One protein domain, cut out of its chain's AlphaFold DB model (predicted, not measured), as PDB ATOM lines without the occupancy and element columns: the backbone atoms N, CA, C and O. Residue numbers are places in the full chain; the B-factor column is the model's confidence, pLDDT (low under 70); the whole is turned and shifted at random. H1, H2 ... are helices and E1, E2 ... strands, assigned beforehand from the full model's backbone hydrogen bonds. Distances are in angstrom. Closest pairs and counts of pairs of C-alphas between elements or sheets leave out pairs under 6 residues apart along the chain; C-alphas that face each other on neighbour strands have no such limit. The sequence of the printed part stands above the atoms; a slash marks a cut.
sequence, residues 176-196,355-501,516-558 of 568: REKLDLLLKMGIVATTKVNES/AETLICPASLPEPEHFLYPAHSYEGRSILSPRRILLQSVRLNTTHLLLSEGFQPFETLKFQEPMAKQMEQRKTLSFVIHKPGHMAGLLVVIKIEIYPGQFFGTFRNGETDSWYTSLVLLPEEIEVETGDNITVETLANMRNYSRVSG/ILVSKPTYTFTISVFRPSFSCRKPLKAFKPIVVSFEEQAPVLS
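This is residues 176 to 196, 355 to 501 and 516 to 558 of the 568 residues of the protein "uncharacterized protein LOC34618912" of Cyclospora cayetanensis (UniProt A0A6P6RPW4). Two strongly twisted sheets make a sandwich, the larger one, branched, of E1, E2, E3, E4, E5, E7, E8 and E9, the smaller of E6, E10, E13 and E14, their strands crossed at 39 degrees. The short ribbon E11 and E12 extends the smaller sheet at one end, the loop round Phe 534 lies at the other, and H1 packs by E1. The printed part has 211 residues, with two named helices and 14 named strands in the order H1, E1 to E14, H2; of the 109 residues in named elements 96 are in strands, and the class is mostly strand; the branched sheet is mixed, the sheet E6, E10, E13, E14 antiparallel in that order. It is compact, with a radius of gyration of the C-alphas of 17.5 A and spans of 59 by 44 by 35 A.

In the branched sheet E7, residues 436 to 450, is 37.5 A long from first to last C-alpha, E9, 467 to 479, 26.1 A, and E2, 355 to 362, 22.0 A; E1 is 189 to 192, E3 381 to 383, E4 389 to 393, E5 407 to 413 and E8 453 to 455. C-alpha 436 is at (215.988, 180.245, 141.208). In the other sheet E6, 423 to 431, is 26.3 A long, E10, 484 to 492, 25.6 A, and E13, 522 to 530, 26.4 A; E14 is 546 to 548. E11 is 496 to 499, E12 516 to 519, H1 176 to 184 and H2 550 to 553, with C-alpha 553 at (242.683, 180.931, 137.726).

E7 bends by 74 degrees at residue 439; E2 lies on one side of it, N 358 to O 444 2.8 A, and E8 and E9 on the other side, N 449 to O 453 3.0 A and N 443 to O 469 2.7 A. E5 is antiparallel to E2 at 171 degrees, N 357 to O 410 3.0 A. From E9 the neighbours run to E4, N 392 to O 468 2.9 A, then E3, N 382 to O 391 2.8 A, then E1, parallel, N 189 to O 381 3.0 A. Between the sheets, the closest C-alphas of E5 and E6, Phe 409 and Lys 426, are 6.2 A apart. E10 has E6, N 428 to O 487 2.9 A, and E13, N 488 to O 526 2.9 A, as neighbours; E13 and E14 form a hairpin, N 525 to O 546 3.0 A. E12 runs on into E13 at 18 degrees and pairs with E11, N 497 to O 518 2.9 A. H1 is on the branched sheet at a height of 7.8 A, only just over none of its strands, with 2 of its C-alphas on E1; H2 only grazes both sheets. In H1 every O i to N i+4 pair is within hydrogen-bond range; H2 is too short for one.

The C-alphas farthest apart, Gly 501 and Phe 534, are 60.1 A apart. Residues 197 to 354 are not printed, a gap of 31.8 A between C-alphas 196 and 355, nor are 502 to 515, a gap of 7.4 A between C-alphas 501 and 516. The links E2 to E3, E4 to E5, E8 to E9 and E13 to E14 are long. Mean pLDDT of the printed part is 91.2; residues 193 to 196, 500 to 501, 534 to 536 and 555 to 558 are under 70.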
ATOM      1  N   ARG A 176     228.076 180.401 151.240       96.31
ATOM      2  CA  ARG A 176     229.256 179.965 151.995       96.31
ATOM      3  C   ARG A 176     229.058 178.593 152.642       96.31
ATOM      4  O   ARG A 176     229.922 177.740 152.475       96.31
ATOM      5  N   GLU A 177     227.929 178.363 153.311       97.38
ATOM      6  CA  GLU A 177     227.603 177.068 153.934       97.38
ATOM      7  C   GLU A 177     227.461 175.951 152.891       97.38
ATOM      8  O   GLU A 177     227.920 174.830 153.113       97.38
ATOM      9  N   LYS A 178     226.898 176.262 151.716       97.50
ATOM     10  CA  LYS A 178     226.814 175.324 150.586       97.50
ATOM     11  C   LYS A 178     228.203 174.934 150.059       97.50
ATOM     12  O   LYS A 178     228.473 173.750 149.858       97.50
ATOM     13  N   LEU A 179     229.110 175.903 149.902       97.25
ATOM     14  CA  LEU A 179     230.511 175.652 149.532       97.25
ATOM     15  C   LEU A 179     231.268 174.873 150.623       97.25
ATOM     16  O   LEU A 179     232.045 173.975 150.305       97.25
ATOM     17  N   ASP A 180     231.018 175.165 151.903       96.81
ATOM     18  CA  ASP A 180     231.586 174.413 153.027       96.81
ATOM     19  C   ASP A 180     231.079 172.957 153.064       96.81
ATOM     20  O   ASP A 180     231.858 172.059 153.390       96.81
ATOM     21  N   LEU A 181     229.833 172.677 152.650       96.44
ATOM     22  CA  LEU A 181     229.361 171.301 152.442       96.44
ATOM     23  C   LEU A 181     230.129 170.603 151.308       96.44
ATOM     24  O   LEU A 181     230.594 169.480 151.509       96.44
ATOM     25  N   LEU A 182     230.292 171.247 150.145       97.25
ATOM     26  CA  LEU A 182     231.031 170.668 149.011       97.25
ATOM     27  C   LEU A 182     232.484 170.329 149.384       97.25
ATOM     28  O   LEU A 182     232.977 169.265 149.006       97.25
ATOM     29  N   LEU A 183     233.140 171.191 150.165       95.31
ATOM     30  CA  LEU A 183     234.471 170.941 150.726       95.31
ATOM     31  C   LEU A 183     234.461 169.784 151.736       95.31
ATOM     32  O   LEU A 183     235.269 168.865 151.632       95.31
ATOM     33  N   LYS A 184     233.523 169.787 152.693       95.88
ATOM     34  CA  LYS A 184     233.401 168.750 153.733       95.88
ATOM     35  C   LYS A 184     233.108 167.359 153.159       95.88
ATOM     36  O   LYS A 184     233.551 166.363 153.721       95.88
ATOM     37  N   MET A 185     232.371 167.289 152.053       95.38
ATOM     38  CA  MET A 185     232.102 166.055 151.309       95.38
ATOM     39  C   MET A 185     233.248 165.650 150.363       95.38
ATOM     40  O   MET A 185     233.151 164.614 149.707       95.38
ATOM     41  N   GLY A 186     234.303 166.463 150.234       93.94
ATOM     42  CA  GLY A 186     235.373 166.242 149.259       93.94
ATOM     43  C   GLY A 186     234.871 166.241 147.811       93.94
ATOM     44  O   GLY A 186     235.408 165.522 146.972       93.94
ATOM     45  N   ILE A 187     233.801 166.980 147.504       95.62
ATOM     46  CA  ILE A 187     233.316 167.153 146.127       95.62
ATOM     47  C   ILE A 187     234.237 168.113 145.375       95.62
ATOM     48  O   ILE A 187     234.611 167.834 144.240       95.62
ATOM     49  N   VAL A 188     234.672 169.185 146.039       94.25
ATOM     50  CA  VAL A 188     235.710 170.107 145.557       94.25
ATOM     51  C   VAL A 188     236.879 170.129 146.541       94.25
ATOM     52  O   VAL A 188     236.677 169.946 147.742       94.25
ATOM     53  N   ALA A 189     238.095 170.368 146.050       91.94
ATOM     54  CA  ALA A 189     239.270 170.628 146.883       91.94
ATOM     55  C   ALA A 189     239.650 172.117 146.853       91.94
ATOM     56  O   ALA A 189     239.626 172.746 145.795       91.94
ATOM     57  N   THR A 190     240.041 172.681 147.997       89.19
ATOM     58  CA  THR A 190     240.615 174.034 148.039       89.19
ATOM     59  C   THR A 190     242.019 174.023 147.443       89.19
ATOM     60  O   THR A 190     242.864 173.219 147.840       89.19
ATOM     61  N   THR A 191     242.293 174.948 146.533       84.06
ATOM     62  CA  THR A 191     243.642 175.210 146.022       84.06
ATOM     63  C   THR A 191     244.330 176.322 146.822       84.06
ATOM     64  O   THR A 191     243.705 177.034 147.609       84.06
ATOM     65  N   LYS A 192     245.647 176.466 146.661       71.50
ATOM     66  CA  LYS A 192     246.458 177.527 147.268       71.50
ATOM     67  C   LYS A 192     247.089 178.392 146.182       71.50
ATOM     68  O   LYS A 192     247.446 177.903 145.110       71.50
ATOM     69  N   VAL A 193     247.286 179.673 146.486       67.94
ATOM     70  CA  VAL A 193     248.242 180.490 145.732       67.94
ATOM     71  C   VAL A 193     249.634 179.902 145.981       67.94
ATOM     72  O   VAL A 193     249.956 179.553 147.118       67.94
ATOM     73  N   ASN A 194     250.451 179.760 144.938       62.03
ATOM     74  CA  ASN A 194     251.858 179.433 145.140       62.03
ATOM     75  C   ASN A 194     252.577 180.695 145.637       62.03
ATOM     76  O   ASN A 194     252.796 181.628 144.874       62.03
ATOM     77  N   GLU A 195     252.908 180.727 146.926       59.25
ATOM     78  CA  GLU A 195     253.660 181.826 147.551       59.25
ATOM     79  C   GLU A 195     255.180 181.708 147.314       59.25
ATOM     80  O   GLU A 195     255.920 182.641 147.613       59.25
ATOM     81  N   SER A 196     255.655 180.570 146.790       54.41
ATOM     82  CA  SER A 196     257.088 180.257 146.645       54.41
ATOM     83  C   SER A 196     257.666 180.513 145.247       54.41
ATOM     84  O   SER A 196     258.864 180.760 145.127       54.41
ATOM     85  N   ALA A 355     239.021 181.791 119.515       98.44
ATOM     86  CA  ALA A 355     238.525 181.287 120.789       98.44
ATOM     87  C   ALA A 355     237.658 182.343 121.482       98.44
ATOM     88  O   ALA A 355     237.946 183.535 121.424       98.44
ATOM     89  N   GLU A 356     236.606 181.910 122.163       98.44
ATOM     90  CA  GLU A 356     235.733 182.774 122.953       98.44
ATOM     91  C   GLU A 356     235.594 182.228 124.370       98.44
ATOM     92  O   GLU A 356     235.416 181.021 124.549       98.44
ATOM     93  N   THR A 357     235.585 183.125 125.357       98.56
ATOM     94  CA  THR A 357     235.157 182.801 126.723       98.56
ATOM     95  C   THR A 357     233.769 183.394 126.936       98.56
ATOM     96  O   THR A 357     233.556 184.608 126.818       98.56
ATOM     97  N   LEU A 358     232.801 182.518 127.197       98.44
ATOM     98  CA  LEU A 358     231.383 182.842 127.286       98.44
ATOM     99  C   LEU A 358     230.895 182.765 128.733       98.44
ATOM    100  O   LEU A 358     231.387 181.941 129.503       98.44
ATOM    101  N   ILE A 359     229.884 183.567 129.075       98.44
ATOM    102  CA  ILE A 359     229.202 183.504 130.374       98.44
ATOM    103  C   ILE A 359     227.680 183.397 130.267       98.44
ATOM    104  O   ILE A 359     227.084 183.848 129.288       98.44
ATOM    105  N   CYS A 360     227.064 182.807 131.294       97.94
ATOM    106  CA  CYS A 360     225.615 182.765 131.513       97.94
ATOM    107  C   CYS A 360     225.296 182.772 133.030       97.94
ATOM    108  O   CYS A 360     225.999 182.094 133.786       97.94
ATOM    109  N   PRO A 361     224.272 183.505 133.516       98.31
ATOM    110  CA  PRO A 361     223.808 183.424 134.904       98.31
ATOM    111  C   PRO A 361     223.414 182.002 135.324       98.31
ATOM    112  O   PRO A 361     222.670 181.322 134.611       98.31
ATOM    113  N   ALA A 362     223.885 181.560 136.493       97.81
ATOM    114  CA  ALA A 362     223.683 180.189 136.955       97.81
ATOM    115  C   ALA A 362     223.496 180.041 138.475       97.81
ATOM    116  O   ALA A 362     223.988 180.840 139.280       97.81
ATOM    117  N   SER A 363     222.808 178.966 138.858       97.38
ATOM    118  CA  SER A 363     222.739 178.445 140.226       97.38
ATOM    119  C   SER A 363     223.984 177.645 140.609       97.38
ATOM    120  O   SER A 363     224.714 177.146 139.750       97.38
ATOM    121  N   LEU A 364     224.210 177.482 141.917       97.19
ATOM    122  CA  LEU A 364     225.276 176.623 142.431       97.19
ATOM    123  C   LEU A 364     224.978 175.144 142.090       97.19
ATOM    124  O   LEU A 364     223.858 174.688 142.331       97.19
ATOM    125  N   PRO A 365     225.947 174.361 141.580       95.81
ATOM    126  CA  PRO A 365     225.765 172.926 141.377       95.81
ATOM    127  C   PRO A 365     225.588 172.160 142.693       95.81
ATOM    128  O   PRO A 365     226.386 172.285 143.619       95.81
ATOM    129  N   GLU A 366     224.569 171.302 142.753       94.69
ATOM    130  CA  GLU A 366     224.472 170.196 143.724       94.69
ATOM    131  C   GLU A 366     225.651 169.208 143.590       94.69
ATOM    132  O   GLU A 366     226.166 169.052 142.478       94.69
ATOM    133  N   PRO A 367     226.001 168.449 144.653       94.81
ATOM    134  CA  PRO A 367     227.014 167.389 144.609       94.81
ATOM    135  C   PRO A 367     226.874 166.398 143.440       94.81
ATOM    136  O   PRO A 367     227.878 165.952 142.895       94.81
ATOM    137  N   GLU A 368     225.644 166.075 143.024       92.38
ATOM    138  CA  GLU A 368     225.362 165.129 141.933       92.38
ATOM    139  C   GLU A 368     225.697 165.648 140.520       92.38
ATOM    140  O   GLU A 368     225.755 164.856 139.580       92.38
ATOM    141  N   HIS A 369     225.971 166.949 140.349       93.62
ATOM    142  CA  HIS A 369     226.419 167.504 139.062       93.62
ATOM    143  C   HIS A 369     227.926 167.329 138.815       93.62
ATOM    144  O   HIS A 369     228.385 167.529 137.687       93.62
ATOM    145  N   PHE A 370     228.702 166.976 139.844       93.38
ATOM    146  CA  PHE A 370     230.147 166.779 139.752       93.38
ATOM    147  C   PHE A 370     230.450 165.336 139.341       93.38
ATOM    148  O   PHE A 370     230.450 164.430 140.172       93.38
ATOM    149  N   LEU A 371     230.727 165.116 138.053       91.06
ATOM    150  CA  LEU A 371     231.078 163.788 137.531       91.06
ATOM    151  C   LEU A 371     232.440 163.292 138.052       91.06
ATOM    152  O   LEU A 371     232.646 162.085 138.172       91.06
ATOM    153  N   TYR A 372     233.347 164.215 138.389       90.31
ATOM    154  CA  TYR A 372     234.697 163.922 138.872       90.31
ATOM    155  C   TYR A 372     234.989 164.621 140.214       90.31
ATOM    156  O   TYR A 372     235.775 165.574 140.260       90.31
ATOM    157  N   PRO A 373     234.346 164.195 141.318       92.56
ATOM    158  CA  PRO A 373     234.507 164.834 142.619       92.56
ATOM    159  C   PRO A 373     235.917 164.613 143.185       92.56
ATOM    160  O   PRO A 373     236.497 163.533 143.039       92.56
ATOM    161  N   ALA A 374     236.448 165.623 143.872       91.62
ATOM    162  CA  ALA A 374     237.856 165.709 144.264       91.62
ATOM    163  C   ALA A 374     238.379 164.523 145.100       91.62
ATOM    164  O   ALA A 374     239.524 164.117 144.929       91.62
ATOM    165  N   HIS A 375     237.547 163.934 145.966       90.19
ATOM    166  CA  HIS A 375     237.907 162.767 146.785       90.19
ATOM    167  C   HIS A 375     238.154 161.488 145.966       90.19
ATOM    168  O   HIS A 375     238.826 160.578 146.444       90.19
ATOM    169  N   SER A 376     237.584 161.398 144.760       89.81
ATOM    170  CA  SER A 376     237.791 160.283 143.825       89.81
ATOM    171  C   SER A 376     238.770 160.648 142.707       89.81
ATOM    172  O   SER A 376     239.464 159.777 142.187       89.81
ATOM    173  N   TYR A 377     238.833 161.933 142.348       85.94
ATOM    174  CA  TYR A 377     239.624 162.452 141.242       85.94
ATOM    175  C   TYR A 377     240.319 163.753 141.653       85.94
ATOM    176  O   TYR A 377     239.777 164.848 141.477       85.94
ATOM    177  N   GLU A 378     241.527 163.628 142.204       83.31
ATOM    178  CA  GLU A 378     242.335 164.774 142.627       83.31
ATOM    179  C   GLU A 378     242.462 165.807 141.491       83.31
ATOM    180  O   GLU A 378     242.589 165.469 140.312       83.31
ATOM    181  N   GLY A 379     242.325 167.086 141.842       81.56
ATOM    182  CA  GLY A 379     242.374 168.201 140.898       81.56
ATOM    183  C   GLY A 379     241.170 168.372 139.973       81.56
ATOM    184  O   GLY A 379     240.917 169.502 139.587       81.56
ATOM    185  N   ARG A 380     240.375 167.342 139.646       87.12
ATOM    186  CA  ARG A 380     239.284 167.473 138.649       87.12
ATOM    187  C   ARG A 380     238.148 168.417 139.064       87.12
ATOM    188  O   ARG A 380     237.447 168.908 138.182       87.12
ATOM    189  N   SER A 381     237.985 168.679 140.363       92.88
ATOM    190  CA  SER A 381     237.021 169.635 140.923       92.88
ATOM    191  C   SER A 381     237.678 170.471 142.026       92.88
ATOM    192  O   SER A 381     238.096 169.929 143.051       92.88
ATOM    193  N   ILE A 382     237.768 171.787 141.839       92.75
ATOM    194  CA  ILE A 382     238.503 172.703 142.722       92.75
ATOM    195  C   ILE A 382     237.715 173.972 143.057       92.75
ATOM    196  O   ILE A 382     236.836 174.410 142.315       92.75
ATOM    197  N   LEU A 383     238.065 174.572 144.193       94.25
ATOM    198  CA  LEU A 383     237.598 175.880 144.635       94.25
ATOM    199  C   LEU A 383     238.811 176.778 144.899       94.25
ATOM    200  O   LEU A 383     239.748 176.372 145.591       94.25
ATOM    201  N   SER A 384     238.782 177.989 144.346       92.69
ATOM    202  CA  SER A 384     239.878 178.951 144.445       92.69
ATOM    203  C   SER A 384     240.100 179.451 145.884       92.69
ATOM    204  O   SER A 384     239.177 179.383 146.708       92.69
ATOM    205  N   PRO A 385     241.289 179.992 146.220       86.94
ATOM    206  CA  PRO A 385     241.640 180.366 147.593       86.94
ATOM    207  C   PRO A 385     240.666 181.367 148.230       86.94
ATOM    208  O   PRO A 385     240.255 181.187 149.379       86.94
ATOM    209  N   ARG A 386     240.237 182.396 147.481       91.50
ATOM    210  CA  ARG A 386     239.235 183.376 147.945       91.50
ATOM    211  C   ARG A 386     237.785 182.910 147.763       91.50
ATOM    212  O   ARG A 386     236.871 183.662 148.094       91.50
ATOM    213  N   ARG A 387     237.566 181.680 147.279       94.00
ATOM    214  CA  ARG A 387     236.254 181.082 146.968       94.00
ATOM    215  C   ARG A 387     235.422 181.898 145.971       94.00
ATOM    216  O   ARG A 387     234.200 181.925 146.074       94.00
ATOM    217  N   ILE A 388     236.080 182.560 145.016       95.62
ATOM    218  CA  ILE A 388     235.414 183.346 143.961       95.62
ATOM    219  C   ILE A 388     235.322 182.604 142.624       95.62
ATOM    220  O   ILE A 388     234.564 183.016 141.751       95.62
ATOM    221  N   LEU A 389     236.079 181.516 142.457       96.31
ATOM    222  CA  LEU A 389     236.059 180.679 141.264       96.31
ATOM    223  C   LEU A 389     235.956 179.207 141.681       96.31
ATOM    224  O   LEU A 389     236.824 178.681 142.376       96.31
ATOM    225  N   LEU A 390     234.882 178.545 141.263       96.25
ATOM    226  CA  LEU A 390     234.723 177.093 141.347       96.25
ATOM    227  C   LEU A 390     234.967 176.515 139.956       96.25
ATOM    228  O   LEU A 390     234.440 177.046 138.983       96.25
ATOM    229  N   GLN A 391     235.747 175.445 139.841       94.62
ATOM    230  CA  GLN A 391     236.072 174.826 138.554       94.62
ATOM    231  C   GLN A 391     235.873 173.311 138.631       94.62
ATOM    232  O   GLN A 391     236.287 172.682 139.602       94.62
ATOM    233  N   SER A 392     235.254 172.706 137.615       92.69
ATOM    234  CA  SER A 392     235.106 171.249 137.518       92.69
ATOM    235  C   SER A 392     235.179 170.774 136.070       92.69
ATOM    236  O   SER A 392     234.466 171.271 135.198       92.69
ATOM    237  N   VAL A 393     235.995 169.751 135.823       89.62
ATOM    238  CA  VAL A 393     235.994 169.001 134.560       89.62
ATOM    239  C   VAL A 393     234.657 168.266 134.412       89.62
ATOM    240  O   VAL A 393     234.145 167.722 135.393       89.62
ATOM    241  N   ARG A 394     234.084 168.263 133.197       87.12
ATOM    242  CA  ARG A 394     232.768 167.673 132.858       87.12
ATOM    243  C   ARG A 394     231.662 167.956 133.900       87.12
ATOM    244  O   ARG A 394     230.895 167.059 134.251       87.12
ATOM    245  N   LEU A 395     231.559 169.192 134.397       90.25
ATOM    246  CA  LEU A 395     230.432 169.607 135.244       90.25
ATOM    247  C   LEU A 395     229.111 169.456 134.470       90.25
ATOM    248  O   LEU A 395     228.998 169.951 133.349       90.25
ATOM    249  N   ASN A 396     228.089 168.826 135.053       89.25
ATOM    250  CA  ASN A 396     226.776 168.757 134.412       89.25
ATOM    251  C   ASN A 396     226.039 170.101 134.540       89.25
ATOM    252  O   ASN A 396     225.427 170.396 135.566       89.25
ATOM    253  N   THR A 397     226.078 170.910 133.480       88.31
ATOM    254  CA  THR A 397     225.510 172.271 133.480       88.31
ATOM    255  C   THR A 397     224.004 172.328 133.194       88.31
ATOM    256  O   THR A 397     223.389 173.377 133.380       88.31
ATOM    257  N   THR A 398     223.393 171.209 132.771       82.38
ATOM    258  CA  THR A 398     222.050 171.135 132.150       82.38
ATOM    259  C   THR A 398     220.935 171.799 132.964       82.38
ATOM    260  O   THR A 398     219.956 172.286 132.401       82.38
ATOM    261  N   HIS A 399     221.065 171.829 134.291       86.88
ATOM    262  CA  HIS A 399     220.060 172.397 135.194       86.88
ATOM    263  C   HIS A 399     220.524 173.664 135.925       86.88
ATOM    264  O   HIS A 399     219.736 174.233 136.683       86.88
ATOM    265  N   LEU A 400     221.761 174.115 135.692       93.25
ATOM    266  CA  LEU A 400     222.370 175.248 136.395       93.25
ATOM    267  C   LEU A 400     222.006 176.596 135.766       93.25
ATOM    268  O   LEU A 400     221.910 177.582 136.489       93.25
ATOM    269  N   LEU A 401     221.813 176.640 134.445       95.88
ATOM    270  CA  LEU A 401     221.530 177.876 133.709       95.88
ATOM    271  C   LEU A 401     220.181 178.484 134.121       95.88
ATOM    272  O   LEU A 401     219.169 177.782 134.202       95.88
ATOM    273  N   LEU A 402     220.181 179.799 134.348       97.31
ATOM    274  CA  LEU A 402     218.989 180.588 134.681       97.31
ATOM    275  C   LEU A 402     218.485 181.425 133.494       97.31
ATOM    276  O   LEU A 402     217.316 181.813 133.458       97.31
ATOM    277  N   SER A 403     219.341 181.655 132.498       96.12
ATOM    278  CA  SER A 403     219.038 182.362 131.250       96.12
ATOM    279  C   SER A 403     219.258 181.465 130.035       96.12
ATOM    280  O   SER A 403     220.040 180.516 130.081       96.12
ATOM    281  N   GLU A 404     218.596 181.788 128.925       90.25
ATOM    282  CA  GLU A 404     218.898 181.164 127.638       90.25
ATOM    283  C   GLU A 404     220.191 181.724 127.035       90.25
ATOM    284  O   GLU A 404     220.379 182.937 126.927       90.25
ATOM    285  N   GLY A 405     221.062 180.813 126.593       89.44
ATOM    286  CA  GLY A 405     222.274 181.134 125.845       89.44
ATOM    287  C   GLY A 405     223.444 181.654 126.686       89.44
ATOM    288  O   GLY A 405     223.297 182.284 127.733       89.44
ATOM    289  N   PHE A 406     224.647 181.399 126.179       96.69
ATOM    290  CA  PHE A 406     225.877 182.018 126.662       96.69
ATOM    291  C   PHE A 406     226.228 183.233 125.793       96.69
ATOM    292  O   PHE A 406     226.001 183.206 124.582       96.69
ATOM    293  N   GLN A 407     226.835 184.267 126.380       98.25
ATOM    294  CA  GLN A 407     227.324 185.444 125.646       98.25
ATOM    295  C   GLN A 407     228.849 185.605 125.804       98.25
ATOM    296  O   GLN A 407     229.355 185.442 126.917       98.25
ATOM    297  N   PRO A 408     229.597 185.929 124.729       98.38
ATOM    298  CA  PRO A 408     231.053 186.058 124.770       98.38
ATOM    299  C   PRO A 408     231.482 187.361 125.446       98.38
ATOM    300  O   PRO A 408     231.324 188.444 124.872       98.38
ATOM    301  N   PHE A 409     232.117 187.278 126.617       98.25
ATOM    302  CA  PHE A 409     232.766 188.449 127.216       98.25
ATOM    303  C   PHE A 409     234.192 188.644 126.673       98.25
ATOM    304  O   PHE A 409     234.602 189.769 126.400       98.25
ATOM    305  N   GLU A 410     234.885 187.554 126.341       98.31
ATOM    306  CA  GLU A 410     236.192 187.548 125.677       98.31
ATOM    307  C   GLU A 410     236.088 186.893 124.294       98.31
ATOM    308  O   GLU A 410     235.436 185.861 124.138       98.31
ATOM    309  N   THR A 411     236.724 187.497 123.290       98.31
ATOM    310  CA  THR A 411     236.769 187.000 121.908       98.31
ATOM    311  C   THR A 411     238.180 187.192 121.352       98.31
ATOM    312  O   THR A 411     238.627 188.325 121.194       98.31
ATOM    313  N   LEU A 412     238.882 186.105 121.046       98.56
ATOM    314  CA  LEU A 412     240.222 186.095 120.463       98.56
ATOM    315  C   LEU A 412     240.147 185.587 119.025       98.56
ATOM    316  O   LEU A 412     239.712 184.464 118.774       98.56
ATOM    317  N   LYS A 413     240.607 186.396 118.078       98.25
ATOM    318  CA  LYS A 413     240.746 186.023 116.671       98.25
ATOM    319  C   LYS A 413     242.223 186.040 116.313       98.25
ATOM    320  O   LYS A 413     242.824 187.108 116.193       98.25
ATOM    321  N   PHE A 414     242.813 184.862 116.151       98.00
ATOM    322  CA  PHE A 414     244.269 184.711 116.061       98.00
ATOM    323  C   PHE A 414     244.857 185.198 114.723       98.00
ATOM    324  O   PHE A 414     246.046 185.496 114.645       98.00
ATOM    325  N   GLN A 415     244.009 185.353 113.700       95.31
ATOM    326  CA  GLN A 415     244.366 185.876 112.371       95.31
ATOM    327  C   GLN A 415     244.032 187.374 112.193       95.31
ATOM    328  O   GLN A 415     244.280 187.945 111.134       95.31
ATOM    329  N   GLU A 416     243.489 188.035 113.223       97.06
ATOM    330  CA  GLU A 416     243.373 189.500 113.287       97.06
ATOM    331  C   GLU A 416     244.491 190.079 114.186       97.06
ATOM    332  O   GLU A 416     245.044 189.353 115.018       97.06
ATOM    333  N   PRO A 417     244.839 191.379 114.069       97.94
ATOM    334  CA  PRO A 417     245.861 192.005 114.909       97.94
ATOM    335  C   PRO A 417     245.558 191.867 116.410       97.94
ATOM    336  O   PRO A 417     244.632 192.492 116.937       97.94
ATOM    337  N   MET A 418     246.349 191.060 117.112       97.81
ATOM    338  CA  MET A 418     246.110 190.675 118.503       97.81
ATOM    339  C   MET A 418     246.297 191.853 119.463       97.81
ATOM    340  O   MET A 418     245.500 192.026 120.381       97.81
ATOM    341  N   ALA A 419     247.233 192.764 119.176       96.56
ATOM    342  CA  ALA A 419     247.456 194.000 119.937       96.56
ATOM    343  C   ALA A 419     246.183 194.863 120.141       96.56
ATOM    344  O   ALA A 419     246.062 195.571 121.150       96.56
ATOM    345  N   LYS A 420     245.211 194.781 119.213       97.06
ATOM    346  CA  LYS A 420     243.902 195.463 119.292       97.06
ATOM    347  C   LYS A 420     242.880 194.734 120.178       97.06
ATOM    348  O   LYS A 420     241.892 195.341 120.568       97.06
ATOM    349  N   GLN A 421     243.121 193.462 120.483       97.31
ATOM    350  CA  GLN A 421     242.228 192.551 121.211       97.31
ATOM    351  C   GLN A 421     242.675 192.306 122.667       97.31
ATOM    352  O   GLN A 421     241.900 191.750 123.442       97.31
ATOM    353  N   MET A 422     243.882 192.749 123.055       96.56
ATOM    354  CA  MET A 422     244.491 192.531 124.387       96.56
ATOM    355  C   MET A 422     243.743 193.166 125.576       96.56
ATOM    356  O   MET A 422     244.065 192.883 126.729       96.56
ATOM    357  N   GLU A 423     242.770 194.041 125.336       97.69
ATOM    358  CA  GLU A 423     241.859 194.533 126.370       97.69
ATOM    359  C   GLU A 423     240.455 194.621 125.780       97.69
ATOM    360  O   GLU A 423     240.267 195.222 124.722       97.69
ATOM    361  N   GLN A 424     239.476 194.017 126.451       98.25
ATOM    362  CA  GLN A 424     238.095 193.949 125.977       98.25
ATOM    363  C   GLN A 424     237.146 194.375 127.086       98.25
ATOM    364  O   GLN A 424     237.217 193.867 128.203       98.25
ATOM    365  N   ARG A 425     236.247 195.307 126.761       98.44
ATOM    366  CA  ARG A 425     235.184 195.790 127.645       98.44
ATOM    367  C   ARG A 425     233.847 195.554 126.965       98.44
ATOM    368  O   ARG A 425     233.664 195.989 125.830       98.44
ATOM    369  N   LYS A 426     232.932 194.858 127.637       98.44
ATOM    370  CA  LYS A 426     231.591 194.563 127.112       98.44
ATOM    371  C   LYS A 426     230.553 194.667 128.223       98.44
ATOM    372  O   LYS A 426     230.795 194.203 129.336       98.44
ATOM    373  N   THR A 427     229.387 195.207 127.893       98.50
ATOM    374  CA  THR A 427     228.200 195.172 128.751       98.50
ATOM    375  C   THR A 427     227.244 194.148 128.165       98.50
ATOM    376  O   THR A 427     226.754 194.322 127.052       98.50
ATOM    377  N   LEU A 428     227.028 193.058 128.892       98.50
ATOM    378  CA  LEU A 428     226.156 191.956 128.503       98.50
ATOM    379  C   LEU A 428     224.839 192.061 129.274       98.50
ATOM    380  O   LEU A 428     224.824 192.534 130.411       98.50
ATOM    381  N   SER A 429     223.739 191.619 128.670       97.50
ATOM    382  CA  SER A 429     222.421 191.624 129.309       97.50
ATOM    383  C   SER A 429     221.743 190.279 129.107       97.50
ATOM    384  O   SER A 429     221.650 189.784 127.983       97.50
ATOM    385  N   PHE A 430     221.280 189.686 130.201       98.12
ATOM    386  CA  PHE A 430     220.605 188.396 130.223       98.12
ATOM    387  C   PHE A 430     219.212 188.564 130.818       98.12
ATOM    388  O   PHE A 430     219.047 189.248 131.823       98.12
ATOM    389  N   VAL A 431     218.217 187.905 130.230       97.56
ATOM    390  CA  VAL A 431     216.888 187.765 130.838       97.56
ATOM    391  C   VAL A 431     216.840 186.424 131.560       97.56
ATOM    392  O   VAL A 431     217.261 185.400 131.014       97.56
ATOM    393  N   ILE A 432     216.366 186.408 132.799       97.88
ATOM    394  CA  ILE A 432     216.133 185.182 133.560       97.88
ATOM    395  C   ILE A 432     214.898 184.489 132.981       97.88
ATOM    396  O   ILE A 432     213.826 185.081 132.881       97.88
ATOM    397  N   HIS A 433     215.059 183.236 132.571       96.38
ATOM    398  CA  HIS A 433     213.991 182.403 132.014       96.38
ATOM    399  C   HIS A 433     213.506 181.381 133.047       96.38
ATOM    400  O   HIS A 433     212.305 181.146 133.178       96.38
ATOM    401  N   LYS A 434     214.436 180.828 133.833       95.19
ATOM    402  CA  LYS A 434     214.167 179.889 134.925       95.19
ATOM    403  C   LYS A 434     214.357 180.604 136.272       95.19
ATOM    404  O   LYS A 434     215.458 181.095 136.512       95.19
ATOM    405  N   PRO A 435     213.347 180.638 137.159       95.75
ATOM    406  CA  PRO A 435     213.500 181.234 138.479       95.75
ATOM    407  C   PRO A 435     214.399 180.358 139.359       95.75
ATOM    408  O   PRO A 435     214.467 179.135 139.187       95.75
ATOM    409  N   GLY A 436     215.086 180.969 140.319       95.00
ATOM    410  CA  GLY A 436     215.988 180.245 141.208       95.00
ATOM    411  C   GLY A 436     216.919 181.157 141.993       95.00
ATOM    412  O   GLY A 436     216.731 182.365 142.054       95.00
ATOM    413  N   HIS A 437     217.942 180.560 142.597       96.00
ATOM    414  CA  HIS A 437     218.987 181.292 143.307       96.00
ATOM    415  C   HIS A 437     220.206 181.402 142.389       96.00
ATOM    416  O   HIS A 437     220.847 180.393 142.081       96.00
ATOM    417  N   MET A 438     220.502 182.609 141.907       97.69
ATOM    418  CA  MET A 438     221.717 182.897 141.151       97.69
ATOM    419  C   MET A 438     222.896 182.923 142.119       97.69
ATOM    420  O   MET A 438     222.942 183.752 143.026       97.69
ATOM    421  N   ALA A 439     223.853 182.021 141.909       98.06
ATOM    422  CA  ALA A 439     225.081 181.921 142.693       98.06
ATOM    423  C   ALA A 439     226.298 182.498 141.961       98.06
ATOM    424  O   ALA A 439     227.330 182.737 142.584       98.06
ATOM    425  N   GLY A 440     226.210 182.698 140.643       98.25
ATOM    426  CA  GLY A 440     227.358 183.104 139.846       98.25
ATOM    427  C   GLY A 440     227.101 183.234 138.350       98.25
ATOM    428  O   GLY A 440     225.970 183.148 137.866       98.25
ATOM    429  N   LEU A 441     228.199 183.427 137.627       98.56
ATOM    430  CA  LEU A 441     228.284 183.379 136.172       98.56
ATOM    431  C   LEU A 441     229.015 182.091 135.786       98.56
ATOM    432  O   LEU A 441     230.199 181.936 136.090       98.56
ATOM    433  N   LEU A 442     228.311 181.158 135.148       97.81
ATOM    434  CA  LEU A 442     228.924 179.959 134.591       97.81
ATOM    435  C   LEU A 442     229.761 180.363 133.376       97.81
ATOM    436  O   LEU A 442     229.245 181.020 132.473       97.81
ATOM    437  N   VAL A 443     231.029 179.966 133.369       97.69
ATOM    438  CA  VAL A 443     232.036 180.278 132.356       97.69
ATOM    439  C   VAL A 443     232.385 179.018 131.571       97.69
ATOM    440  O   VAL A 443     232.677 177.968 132.151       97.69
ATOM    441  N   VAL A 444     232.380 179.144 130.248       96.31
ATOM    442  CA  VAL A 444     232.736 178.085 129.297       96.31
ATOM    443  C   VAL A 444     233.570 178.659 128.157       96.31
ATOM    444  O   VAL A 444     233.464 179.845 127.842       96.31
ATOM    445  N   ILE A 445     234.344 177.806 127.492       96.00
ATOM    446  CA  ILE A 445     235.091 178.166 126.284       96.00
ATOM    447  C   ILE A 445     234.461 177.564 125.030       96.00
ATOM    448  O   ILE A 445     233.877 176.474 125.044       96.00
ATOM    449  N   LYS A 446     234.605 178.294 123.926       97.06
ATOM    450  CA  LYS A 446     234.159 177.916 122.586       97.06
ATOM    451  C   LYS A 446     235.281 178.216 121.600       97.06
ATOM    452  O   LYS A 446     235.614 179.373 121.363       97.06
ATOM    453  N   ILE A 447     235.870 177.168 121.039       97.31
ATOM    454  CA  ILE A 447     237.046 177.249 120.174       97.31
ATOM    455  C   ILE A 447     236.616 177.042 118.725       97.31
ATOM    456  O   ILE A 447     236.032 176.012 118.394       97.31
ATOM    457  N   GLU A 448     236.909 178.009 117.857       97.62
ATOM    458  CA  GLU A 448     236.759 177.874 116.408       97.62
ATOM    459  C   GLU A 448     238.032 177.241 115.845       97.62
ATOM    460  O   GLU A 448     239.041 177.914 115.636       97.62
ATOM    461  N   ILE A 449     238.021 175.924 115.641       96.69
ATOM    462  CA  ILE A 449     239.228 175.191 115.230       96.69
ATOM    463  C   ILE A 449     239.574 175.437 113.750       96.69
ATOM    464  O   ILE A 449     240.746 175.521 113.386       96.69
ATOM    465  N   TYR A 450     238.549 175.616 112.916       94.44
ATOM    466  CA  TYR A 450     238.592 176.165 111.557       94.44
ATOM    467  C   TYR A 450     237.219 176.803 111.251       94.44
ATOM    468  O   TYR A 450     236.267 176.511 111.980       94.44
ATOM    469  N   PRO A 451     237.076 177.650 110.211       93.75
ATOM    470  CA  PRO A 451     235.881 178.464 109.992       93.75
ATOM    471  C   PRO A 451     234.562 177.690 110.062       93.75
ATOM    472  O   PRO A 451     234.346 176.725 109.325       93.75
ATOM    473  N   GLY A 452     233.680 178.128 110.959       94.06
ATOM    474  CA  GLY A 452     232.367 177.535 111.207       94.06
ATOM    475  C   GLY A 452     232.367 176.239 112.030       94.06
ATOM    476  O   GLY A 452     231.286 175.760 112.382       94.06
ATOM    477  N   GLN A 453     233.527 175.667 112.373       95.75
ATOM    478  CA  GLN A 453     233.624 174.468 113.207       95.75
ATOM    479  C   GLN A 453     234.050 174.812 114.632       95.75
ATOM    480  O   GLN A 453     235.185 175.209 114.888       95.75
ATOM    481  N   PHE A 454     233.144 174.546 115.573       95.69
ATOM    482  CA  PHE A 454     233.336 174.839 116.991       95.69
ATOM    483  C   PHE A 454     233.351 173.579 117.856       95.69
ATOM    484  O   PHE A 454     232.591 172.639 117.575       95.69
ATOM    485  N   PHE A 455     234.162 173.613 118.915       94.81
ATOM    486  CA  PHE A 455     234.191 172.641 120.014       94.81
ATOM    487  C   PHE A 455     234.552 173.324 121.349       94.81
ATOM    488  O   PHE A 455     235.035 174.459 121.341       94.81
ATOM    489  N   GLY A 456     234.298 172.668 122.483       93.31
ATOM    490  CA  GLY A 456     234.727 173.128 123.815       93.31
ATOM    491  C   GLY A 456     233.667 172.940 124.902       93.31
ATOM    492  O   GLY A 456     232.593 172.393 124.652       93.31
ATOM    493  N   THR A 457     233.935 173.443 126.109       92.12
ATOM    494  CA  THR A 457     233.093 173.211 127.301       92.12
ATOM    495  C   THR A 457     231.701 173.857 127.244       92.12
ATOM    496  O   THR A 457     230.859 173.583 128.098       92.12
ATOM    497  N   PHE A 458     231.406 174.671 126.220       91.50
ATOM    498  CA  PHE A 458     230.074 175.250 125.990       91.50
ATOM    499  C   PHE A 458     228.990 174.230 125.588       91.50
ATOM    500  O   PHE A 458     227.807 174.575 125.556       91.50
ATOM    501  N   ARG A 459     229.367 172.979 125.284       87.50
ATOM    502  CA  ARG A 459     228.448 171.857 125.045       87.50
ATOM    503  C   ARG A 459     228.713 170.743 126.054       87.50
ATOM    504  O   ARG A 459     229.834 170.257 126.175       87.50
ATOM    505  N   ASN A 460     227.666 170.289 126.742       79.12
ATOM    506  CA  ASN A 460     227.798 169.205 127.715       79.12
ATOM    507  C   ASN A 460     228.280 167.912 127.043       79.12
ATOM    508  O   ASN A 460     227.640 167.406 126.122       79.12
ATOM    509  N   GLY A 461     229.388 167.371 127.552       72.38
ATOM    510  CA  GLY A 461     229.996 166.131 127.072       72.38
ATOM    511  C   GLY A 461     231.069 166.300 125.992       72.38
ATOM    512  O   GLY A 461     231.695 165.302 125.657       72.38
ATOM    513  N   GLU A 462     231.322 167.512 125.478       77.69
ATOM    514  CA  GLU A 462     232.513 167.783 124.659       77.69
ATOM    515  C   GLU A 462     233.718 168.111 125.556       77.69
ATOM    516  O   GLU A 462     233.612 168.946 126.454       77.69
ATOM    517  N   THR A 463     234.878 167.517 125.245       74.38
ATOM    518  CA  THR A 463     236.187 167.692 125.919       74.38
ATOM    519  C   THR A 463     236.242 167.241 127.385       74.38
ATOM    520  O   THR A 463     235.258 167.278 128.126       74.38
ATOM    521  N   ASP A 464     237.407 166.765 127.824       75.50
ATOM    522  CA  ASP A 464     237.575 166.206 129.176       75.50
ATOM    523  C   ASP A 464     238.876 166.586 129.884       75.50
ATOM    524  O   ASP A 464     239.208 166.054 130.947       75.50
ATOM    525  N   SER A 465     239.569 167.567 129.326       77.62
ATOM    526  CA  SER A 465     240.824 168.120 129.827       77.62
ATOM    527  C   SER A 465     240.677 169.536 130.411       77.62
ATOM    528  O   SER A 465     241.436 169.889 131.316       77.62
ATOM    529  N   TRP A 466     239.689 170.311 129.949       87.31
ATOM    530  CA  TRP A 466     239.352 171.656 130.439       87.31
ATOM    531  C   TRP A 466     238.311 171.642 131.563       87.31
ATOM    532  O   TRP A 466     237.464 170.745 131.645       87.31
ATOM    533  N   TYR A 467     238.332 172.673 132.409       90.94
ATOM    534  CA  TYR A 467     237.298 172.896 133.412       90.94
ATOM    535  C   TYR A 467     236.138 173.723 132.845       90.94
ATOM    536  O   TYR A 467     236.326 174.723 132.152       90.94
ATOM    537  N   THR A 468     234.917 173.375 133.242       93.38
ATOM    538  CA  THR A 468     233.820 174.346 133.301       93.38
ATOM    539  C   THR A 468     233.979 175.134 134.596       93.38
ATOM    540  O   THR A 468     234.161 174.534 135.659       93.38
ATOM    541  N   SER A 469     233.904 176.463 134.531       95.31
ATOM    542  CA  SER A 469     234.127 177.323 135.699       95.31
ATOM    543  C   SER A 469     232.852 178.068 136.110       95.31
ATOM    544  O   SER A 469     231.940 178.251 135.313       95.31
ATOM    545  N   LEU A 470     232.764 178.505 137.362       97.62
ATOM    546  CA  LEU A 470     231.674 179.305 137.914       97.62
ATOM    547  C   LEU A 470     232.293 180.448 138.720       97.62
ATOM    548  O   LEU A 470     232.901 180.213 139.766       97.62
ATOM    549  N   VAL A 471     232.153 181.679 138.223       98.31
ATOM    550  CA  VAL A 471     232.534 182.893 138.957       98.31
ATOM    551  C   VAL A 471     231.438 183.170 139.974       98.31
ATOM    552  O   VAL A 471     230.311 183.496 139.599       98.31
ATOM    553  N   LEU A 472     231.758 182.987 141.248       98.38
ATOM    554  CA  LEU A 472     230.816 183.031 142.360       98.38
ATOM    555  C   LEU A 472     230.541 184.475 142.792       98.38
ATOM    556  O   LEU A 472     231.461 185.279 142.955       98.38
ATOM    557  N   LEU A 473     229.266 184.787 143.022       98.12
ATOM    558  CA  LEU A 473     228.852 186.008 143.709       98.12
ATOM    559  C   LEU A 473     229.281 185.951 145.194       98.12
ATOM    560  O   LEU A 473     229.460 184.864 145.741       98.12
ATOM    561  N   PRO A 474     229.399 187.095 145.894       96.19
ATOM    562  CA  PRO A 474     229.632 187.114 147.344       96.19
ATOM    563  C   PRO A 474     228.510 186.452 148.165       96.19
ATOM    564  O   PRO A 474     228.747 185.965 149.268       96.19
ATOM    565  N   GLU A 475     227.290 186.459 147.630       96.19
ATOM    566  CA  GLU A 475     226.073 185.875 148.192       96.19
ATOM    567  C   GLU A 475     225.132 185.497 147.037       96.19
ATOM    568  O   GLU A 475     225.187 186.107 145.968       96.19
ATOM    569  N   GLU A 476     224.275 184.494 147.238       96.75
ATOM    570  CA  GLU A 476     223.223 184.168 146.271       96.75
ATOM    571  C   GLU A 476     222.131 185.242 146.254       96.75
ATOM    572  O   GLU A 476     221.826 185.858 147.276       96.75
ATOM    573  N   ILE A 477     221.496 185.416 145.096       96.50
ATOM    574  CA  ILE A 477     220.303 186.250 144.937       96.50
ATOM    575  C   ILE A 477     219.168 185.449 144.304       96.50
ATOM    576  O   ILE A 477     219.362 184.759 143.304       96.50
ATOM    577  N   GLU A 478     217.978 185.542 144.894       96.44
ATOM    578  CA  GLU A 478     216.753 185.005 144.307       96.44
ATOM    579  C   GLU A 478     216.345 185.841 143.088       96.44
ATOM    580  O   GLU A 478     216.260 187.070 143.157       96.44
ATOM    581  N   VAL A 479     216.114 185.162 141.966       96.81
ATOM    582  CA  VAL A 479     215.735 185.758 140.684       96.81
ATOM    583  C   VAL A 479     214.484 185.092 140.121       96.81
ATOM    584  O   VAL A 479     214.304 183.875 140.212       96.81
ATOM    585  N   GLU A 480     213.629 185.905 139.514       96.56
ATOM    586  CA  GLU A 480     212.346 185.522 138.929       96.56
ATOM    587  C   GLU A 480     212.408 185.569 137.396       96.56
ATOM    588  O   GLU A 480     213.214 186.294 136.809       96.56
ATOM    589  N   THR A 481     211.544 184.808 136.719       96.81
ATOM    590  CA  THR A 481     211.425 184.875 135.255       96.81
ATOM    591  C   THR A 481     211.078 186.300 134.816       96.81
ATOM    592  O   THR A 481     210.086 186.871 135.263       96.81
ATOM    593  N   GLY A 482     211.887 186.863 133.921       95.62
ATOM    594  CA  GLY A 482     211.797 188.251 133.470       95.62
ATOM    595  C   GLY A 482     212.797 189.205 134.131       95.62
ATOM    596  O   GLY A 482     213.051 190.263 133.556       95.62
ATOM    597  N   ASP A 483     213.419 188.848 135.265       96.25
ATOM    598  CA  ASP A 483     214.511 189.646 135.839       96.25
ATOM    599  C   ASP A 483     215.644 189.824 134.808       96.25
ATOM    600  O   ASP A 483     215.994 188.900 134.069       96.25
ATOM    601  N   ASN A 484     216.227 191.023 134.744       96.56
ATOM    602  CA  ASN A 484     217.345 191.334 133.856       96.56
ATOM    603  C   ASN A 484     218.660 191.394 134.641       96.56
ATOM    604  O   ASN A 484     218.786 192.144 135.609       96.56
ATOM    605  N   ILE A 485     219.657 190.638 134.189       97.75
ATOM    606  CA  ILE A 485     221.020 190.659 134.711       97.75
ATOM    607  C   ILE A 485     221.889 191.431 133.724       97.75
ATOM    608  O   ILE A 485     222.153 190.959 132.620       97.75
ATOM    609  N   THR A 486     222.362 192.607 134.127       98.00
ATOM    610  CA  THR A 486     223.406 193.334 133.400       98.00
ATOM    611  C   THR A 486     224.766 192.971 133.984       98.00
ATOM    612  O   THR A 486     224.957 193.021 135.200       98.00
ATOM    613  N   VAL A 487     225.711 192.607 133.119       98.69
ATOM    614  CA  VAL A 487     227.086 192.263 133.488       98.69
ATOM    615  C   VAL A 487     228.045 193.142 132.697       98.69
ATOM    616  O   VAL A 487     228.211 192.966 131.489       98.69
ATOM    617  N   GLU A 488     228.700 194.077 133.374       98.75
ATOM    618  CA  GLU A 488     229.848 194.784 132.808       98.75
ATOM    619  C   GLU A 488     231.093 193.923 132.994       98.75
ATOM    620  O   GLU A 488     231.342 193.392 134.079       98.75
ATOM    621  N   THR A 489     231.869 193.774 131.927       98.69
ATOM    622  CA  THR A 489     233.025 192.882 131.877       98.69
ATOM    623  C   THR A 489     234.272 193.624 131.422       98.69
ATOM    624  O   THR A 489     234.209 194.501 130.557       98.69
ATOM    625  N   LEU A 490     235.415 193.248 131.992       98.50
ATOM    626  CA  LEU A 490     236.745 193.625 131.521       98.50
ATOM    627  C   LEU A 490     237.614 192.368 131.469       98.50
ATOM    628  O   LEU A 490     237.914 191.797 132.515       98.50
ATOM    629  N   ALA A 491     238.039 191.976 130.269       98.12
ATOM    630  CA  ALA A 491     239.123 191.022 130.064       98.12
ATOM    631  C   ALA A 491     240.402 191.803 129.733       98.12
ATOM    632  O   ALA A 491     240.465 192.493 128.713       98.12
ATOM    633  N   ASN A 492     241.400 191.736 130.614       97.31
ATOM    634  CA  ASN A 492     242.652 192.478 130.487       97.31
ATOM    635  C   ASN A 492     243.843 191.520 130.355       97.31
ATOM    636  O   ASN A 492     244.321 190.967 131.344       97.31
ATOM    637  N   MET A 493     244.358 191.386 129.133       95.88
ATOM    638  CA  MET A 493     245.572 190.631 128.798       95.88
ATOM    639  C   MET A 493     246.816 191.535 128.722       95.88
ATOM    640  O   MET A 493     247.909 191.053 128.433       95.88
ATOM    641  N   ARG A 494     246.689 192.843 128.998       93.50
ATOM    642  CA  ARG A 494     247.810 193.799 129.107       93.50
ATOM    643  C   ARG A 494     248.374 193.920 130.524       93.50
ATOM    644  O   ARG A 494     249.261 194.739 130.760       93.50
ATOM    645  N   ASN A 495     247.874 193.134 131.475       89.44
ATOM    646  CA  ASN A 495     248.421 193.058 132.825       89.44
ATOM    647  C   ASN A 495     249.769 192.311 132.807       89.44
ATOM    648  O   ASN A 495     249.824 191.111 133.059       89.44
ATOM    649  N   TYR A 496     250.839 193.007 132.421       88.19
ATOM    650  CA  TYR A 496     252.180 192.440 132.311       88.19
ATOM    651  C   TYR A 496     252.935 192.475 133.642       88.19
ATOM    652  O   TYR A 496     253.017 193.517 134.290       88.19
ATOM    653  N   SER A 497     253.591 191.366 133.976       83.81
ATOM    654  CA  SER A 497     254.589 191.287 135.047       83.81
ATOM    655  C   SER A 497     255.971 191.001 134.462       83.81
ATOM    656  O   SER A 497     256.108 190.327 133.437       83.81
ATOM    657  N   ARG A 498     257.011 191.568 135.081       82.50
ATOM    658  CA  ARG A 498     258.400 191.407 134.642       82.50
ATOM    659  C   ARG A 498     259.024 190.224 135.375       82.50
ATOM    660  O   ARG A 498     259.425 190.355 136.524       82.50
ATOM    661  N   VAL A 499     259.160 189.110 134.669       74.88
ATOM    662  CA  VAL A 499     259.693 187.858 135.208       74.88
ATOM    663  C   VAL A 499     261.197 187.796 134.951       74.88
ATOM    664  O   VAL A 499     261.652 187.806 133.798       74.88
ATOM    665  N   SER A 500     261.990 187.738 136.021       66.75
ATOM    666  CA  SER A 500     263.409 187.376 135.950       66.75
ATOM    667  C   SER A 500     263.533 185.913 135.520       66.75
ATOM    668  O   SER A 500     262.769 185.047 135.936       66.75
ATOM    669  N   GLY A 501     264.478 185.616 134.623       54.97
ATOM    670  CA  GLY A 501     264.672 184.236 134.186       54.97
ATOM    671  C   GLY A 501     265.079 183.362 135.369       54.97
ATOM    672  O   GLY A 501     266.086 183.659 136.009       54.97
ATOM    673  N   ILE A 516     261.769 188.914 131.033       80.88
ATOM    674  CA  ILE A 516     260.678 188.918 130.042       80.88
ATOM    675  C   ILE A 516     259.489 189.696 130.623       80.88
ATOM    676  O   ILE A 516     259.204 189.578 131.813       80.88
ATOM    677  N   LEU A 517     258.768 190.455 129.792       86.12
ATOM    678  CA  LEU A 517     257.416 190.917 130.122       86.12
ATOM    679  C   LEU A 517     256.394 189.846 129.743       86.12
ATOM    680  O   LEU A 517     256.324 189.431 128.582       86.12
ATOM    681  N   VAL A 518     255.613 189.417 130.727       84.88
ATOM    682  CA  VAL A 518     254.723 188.259 130.643       84.88
ATOM    683  C   VAL A 518     253.308 188.672 131.009       84.88
ATOM    684  O   VAL A 518     253.104 189.243 132.079       84.88
ATOM    685  N   SER A 519     252.331 188.397 130.147       89.88
ATOM    686  CA  SER A 519     250.929 188.661 130.476       89.88
ATOM    687  C   SER A 519     250.453 187.774 131.631       89.88
ATOM    688  O   SER A 519     250.763 186.580 131.690       89.88
ATOM    689  N   LYS A 520     249.665 188.356 132.536       91.00
ATOM    690  CA  LYS A 520     248.893 187.687 133.587       91.00
ATOM    691  C   LYS A 520     247.423 188.101 133.445       91.00
ATOM    692  O   LYS A 520     247.006 189.034 134.137       91.00
ATOM    693  N   PRO A 521     246.648 187.475 132.536       94.00
ATOM    694  CA  PRO A 521     245.270 187.865 132.255       94.00
ATOM    695  C   PRO A 521     244.405 187.994 133.511       94.00
ATOM    696  O   PRO A 521     244.451 187.150 134.408       94.00
ATOM    697  N   THR A 522     243.606 189.057 133.577       95.69
ATOM    698  CA  THR A 522     242.639 189.277 134.660       95.69
ATOM    699  C   THR A 522     241.252 189.553 134.106       95.69
ATOM    700  O   THR A 522     241.094 190.233 133.087       95.69
ATOM    701  N   TYR A 523     240.242 189.039 134.803       98.00
ATOM    702  CA  TYR A 523     238.842 189.192 134.422       98.00
ATOM    703  C   TYR A 523     238.074 189.878 135.550       98.00
ATOM    704  O   TYR A 523     238.152 189.466 136.708       98.00
ATOM    705  N   THR A 524     237.355 190.949 135.222       98.50
ATOM    706  CA  THR A 524     236.513 191.689 136.172       98.50
ATOM    707  C   THR A 524     235.061 191.649 135.727       98.50
ATOM    708  O   THR A 524     234.779 191.882 134.551       98.50
ATOM    709  N   PHE A 525     234.157 191.399 136.673       98.69
ATOM    710  CA  PHE A 525     232.712 191.340 136.450       98.69
ATOM    711  C   PHE A 525     231.986 192.252 137.446       98.69
ATOM    712  O   PHE A 525     232.113 192.066 138.657       98.69
ATOM    713  N   THR A 526     231.191 193.202 136.953       98.50
ATOM    714  CA  THR A 526     230.260 194.002 137.765       98.50
ATOM    715  C   THR A 526     228.839 193.586 137.405       98.50
ATOM    716  O   THR A 526     228.409 193.775 136.268       98.50
ATOM    717  N   ILE A 527     228.115 192.993 138.357       98.56
ATOM    718  CA  ILE A 527     226.775 192.437 138.136       98.56
ATOM    719  C   ILE A 527     225.726 193.359 138.764       98.56
ATOM    720  O   ILE A 527     225.820 193.698 139.946       98.56
ATOM    721  N   SER A 528     224.701 193.714 137.989       97.69
ATOM    722  CA  SER A 528     223.490 194.389 138.465       97.69
ATOM    723  C   SER A 528     222.241 193.614 138.053       97.69
ATOM    724  O   SER A 528     222.078 193.257 136.888       97.69
ATOM    725  N   VAL A 529     221.360 193.366 139.018       96.94
ATOM    726  CA  VAL A 529     220.087 192.654 138.862       96.94
ATOM    727  C   VAL A 529     218.955 193.671 138.887       96.94
ATOM    728  O   VAL A 529     218.875 194.478 139.813       96.94
ATOM    729  N   PHE A 530     218.068 193.627 137.900       95.19
ATOM    730  CA  PHE A 530     216.915 194.514 137.768       95.19
ATOM    731  C   PHE A 530     215.635 193.692 137.673       95.19
ATOM    732  O   PHE A 530     215.525 192.825 136.809       95.19
ATOM    733  N   ARG A 531     214.640 194.022 138.500       91.31
ATOM    734  CA  ARG A 531     213.287 193.485 138.358       91.31
ATOM    735  C   ARG A 531     212.446 194.424 137.497       91.31
ATOM    736  O   ARG A 531     212.352 195.601 137.859       91.31
ATOM    737  N   PRO A 532     211.840 193.968 136.385       80.50
ATOM    738  CA  PRO A 532     210.960 194.805 135.582       80.50
ATOM    739  C   PRO A 532     209.802 195.346 136.424       80.50
ATOM    740  O   PRO A 532     208.934 194.608 136.881       80.50
ATOM    741  N   SER A 533     209.790 196.659 136.631       77.81
ATOM    742  CA  SER A 533     208.719 197.365 137.324       77.81
ATOM    743  C   SER A 533     208.487 198.705 136.645       77.81
ATOM    744  O   SER A 533     209.434 199.439 136.359       77.81
ATOM    745  N   PHE A 534     207.219 199.054 136.430       62.22
ATOM    746  CA  PHE A 534     206.818 200.338 135.847       62.22
ATOM    747  C   PHE A 534     207.293 201.552 136.669       62.22
ATOM    748  O   PHE A 534     207.341 202.664 136.147       62.22
ATOM    749  N   SER A 535     207.647 201.350 137.944       61.75
ATOM    750  CA  SER A 535     207.877 202.422 138.918       61.75
ATOM    751  C   SER A 535     209.346 202.660 139.284       61.75
ATOM    752  O   SER A 535     209.643 203.669 139.922       61.75
ATOM    753  N   CYS A 536     210.278 201.759 138.942       56.94
ATOM    754  CA  CYS A 536     211.663 201.874 139.410       56.94
ATOM    755  C   CYS A 536     212.702 201.421 138.376       56.94
ATOM    756  O   CYS A 536     212.663 200.298 137.892       56.94
ATOM    757  N   ARG A 537     213.688 202.288 138.101       72.31
ATOM    758  CA  ARG A 537     214.879 201.974 137.283       72.31
ATOM    759  C   ARG A 537     216.115 201.603 138.117       72.31
ATOM    760  O   ARG A 537     217.202 201.463 137.565       72.31
ATOM    761  N   LYS A 538     215.986 201.519 139.445       85.12
ATOM    762  CA  LYS A 538     217.098 201.138 140.326       85.12
ATOM    763  C   LYS A 538     217.305 199.617 140.266       85.12
ATOM    764  O   LYS A 538     216.310 198.897 140.180       85.12
ATOM    765  N   PRO A 539     218.551 199.120 140.335       89.00
ATOM    766  CA  PRO A 539     218.789 197.690 140.464       89.00
ATOM    767  C   PRO A 539     218.214 197.178 141.791       89.00
ATOM    768  O   PRO A 539     218.344 197.834 142.825       89.00
ATOM    769  N   LEU A 540     217.627 195.982 141.754       91.50
ATOM    770  CA  LEU A 540     217.271 195.183 142.930       91.50
ATOM    771  C   LEU A 540     218.527 194.884 143.765       91.50
ATOM    772  O   LEU A 540     218.504 194.943 144.992       91.50
ATOM    773  N   LYS A 541     219.641 194.603 143.079       95.19
ATOM    774  CA  LYS A 541     220.956 194.382 143.679       95.19
ATOM    775  C   LYS A 541     222.052 194.802 142.710       95.19
ATOM    776  O   LYS A 541     221.992 194.462 141.533       95.19
ATOM    777  N   ALA A 542     223.073 195.482 143.215       96.12
ATOM    778  CA  ALA A 542     224.335 195.680 142.516       96.12
ATOM    779  C   ALA A 542     225.459 195.086 143.370       96.12
ATOM    780  O   ALA A 542     225.519 195.329 144.579       96.12
ATOM    781  N   PHE A 543     226.327 194.292 142.754       97.06
ATOM    782  CA  PHE A 543     227.478 193.685 143.413       97.06
ATOM    783  C   PHE A 543     228.732 194.539 143.197       97.06
ATOM    784  O   PHE A 543     228.889 195.187 142.162       97.06
ATOM    785  N   LYS A 544     229.651 194.527 144.171       96.44
ATOM    786  CA  LYS A 544     230.996 195.087 143.967       96.44
ATOM    787  C   LYS A 544     231.719 194.298 142.860       96.44
ATOM    788  O   LYS A 544     231.453 193.101 142.739       96.44
ATOM    789  N   PRO A 545     232.644 194.918 142.102       97.69
ATOM    790  CA  PRO A 545     233.382 194.228 141.049       97.69
ATOM    791  C   PRO A 545     234.093 192.971 141.565       97.69
ATOM    792  O   PRO A 545     234.873 193.031 142.519       97.69
ATOM    793  N   ILE A 546     233.831 191.837 140.921       98.06
ATOM    794  CA  ILE A 546     234.469 190.551 141.206       98.06
ATOM    795  C   ILE A 546     235.702 190.453 140.313       98.06
ATOM    796  O   ILE A 546     235.570 190.403 139.091       98.06
ATOM    797  N   VAL A 547     236.893 190.449 140.917       97.06
ATOM    798  CA  VAL A 547     238.179 190.414 140.202       97.06
ATOM    799  C   VAL A 547     238.813 189.030 140.320       97.06
ATOM    800  O   VAL A 547     239.398 188.676 141.351       97.06
ATOM    801  N   VAL A 548     238.723 188.274 139.230       95.75
ATOM    802  CA  VAL A 548     239.389 186.986 139.033       95.75
ATOM    803  C   VAL A 548     240.821 187.268 138.567       95.75
ATOM    804  O   VAL A 548     241.088 187.448 137.376       95.75
ATOM    805  N   SER A 549     241.744 187.379 139.527       92.19
ATOM    806  CA  SER A 549     243.175 187.561 139.244       92.19
ATOM    807  C   SER A 549     243.805 186.265 138.727       92.19
ATOM    808  O   SER A 549     243.195 185.198 138.812       92.19
ATOM    809  N   PHE A 550     245.024 186.345 138.196       88.00
ATOM    810  CA  PHE A 550     245.715 185.190 137.618       88.00
ATOM    811  C   PHE A 550     245.902 184.049 138.634       88.00
ATOM    812  O   PHE A 550     245.737 182.876 138.315       88.00
ATOM    813  N   GLU A 551     246.160 184.405 139.891       85.12
ATOM    814  CA  GLU A 551     246.362 183.492 141.020       85.12
ATOM    815  C   GLU A 551     245.096 182.704 141.389       85.12
ATOM    816  O   GLU A 551     245.201 181.628 141.966       85.12
ATOM    817  N   GLU A 552     243.904 183.211 141.054       87.25
ATOM    818  CA  GLU A 552     242.632 182.504 141.267       87.25
ATOM    819  C   GLU A 552     242.302 181.533 140.126       87.25
ATOM    820  O   GLU A 552     241.549 180.591 140.347       87.25
ATOM    821  N   GLN A 553     242.864 181.758 138.931       84.75
ATOM    822  CA  GLN A 553     242.683 180.931 137.726       84.75
ATOM    823  C   GLN A 553     243.717 179.798 137.651       84.75
ATOM    824  O   GLN A 553     243.424 178.695 137.195       84.75
ATOM    825  N   ALA A 554     244.943 180.081 138.099       71.00
ATOM    826  CA  ALA A 554     246.086 179.173 138.096       71.00
ATOM    827  C   ALA A 554     246.556 178.731 139.508       71.00
ATOM    828  O   ALA A 554     247.767 178.682 139.746       71.00
ATOM    829  N   PRO A 555     245.667 178.440 140.482       64.44
ATOM    830  CA  PRO A 555     246.096 178.065 141.819       64.44
ATOM    831  C   PRO A 555     246.574 176.605 141.841       64.44
ATOM    832  O   PRO A 555     246.034 175.729 141.160       64.44
ATOM    833  N   VAL A 556     247.578 176.330 142.667       60.62
ATOM    834  CA  VAL A 556     248.185 175.000 142.803       60.62
ATOM    835  C   VAL A 556     247.421 174.216 143.873       60.62
ATOM    836  O   VAL A 556     246.972 174.780 144.872       60.62
ATOM    837  N   LEU A 557     247.248 172.904 143.702       55.88
ATOM    838  CA  LEU A 557     246.697 172.063 144.771       55.88
ATOM    839  C   LEU A 557     247.638 172.087 145.979       55.88
ATOM    840  O   LEU A 557     248.860 172.114 145.833       55.88
ATOM    841  N   SER A 558     247.089 172.070 147.193       47.28
ATOM    842  CA  SER A 558     247.903 172.136 148.408       47.28
ATOM    843  C   SER A 558     248.793 170.894 148.563       47.28
ATOM    844  O   SER A 558     248.366 169.898 149.140       47.28
TER     845      SER A 558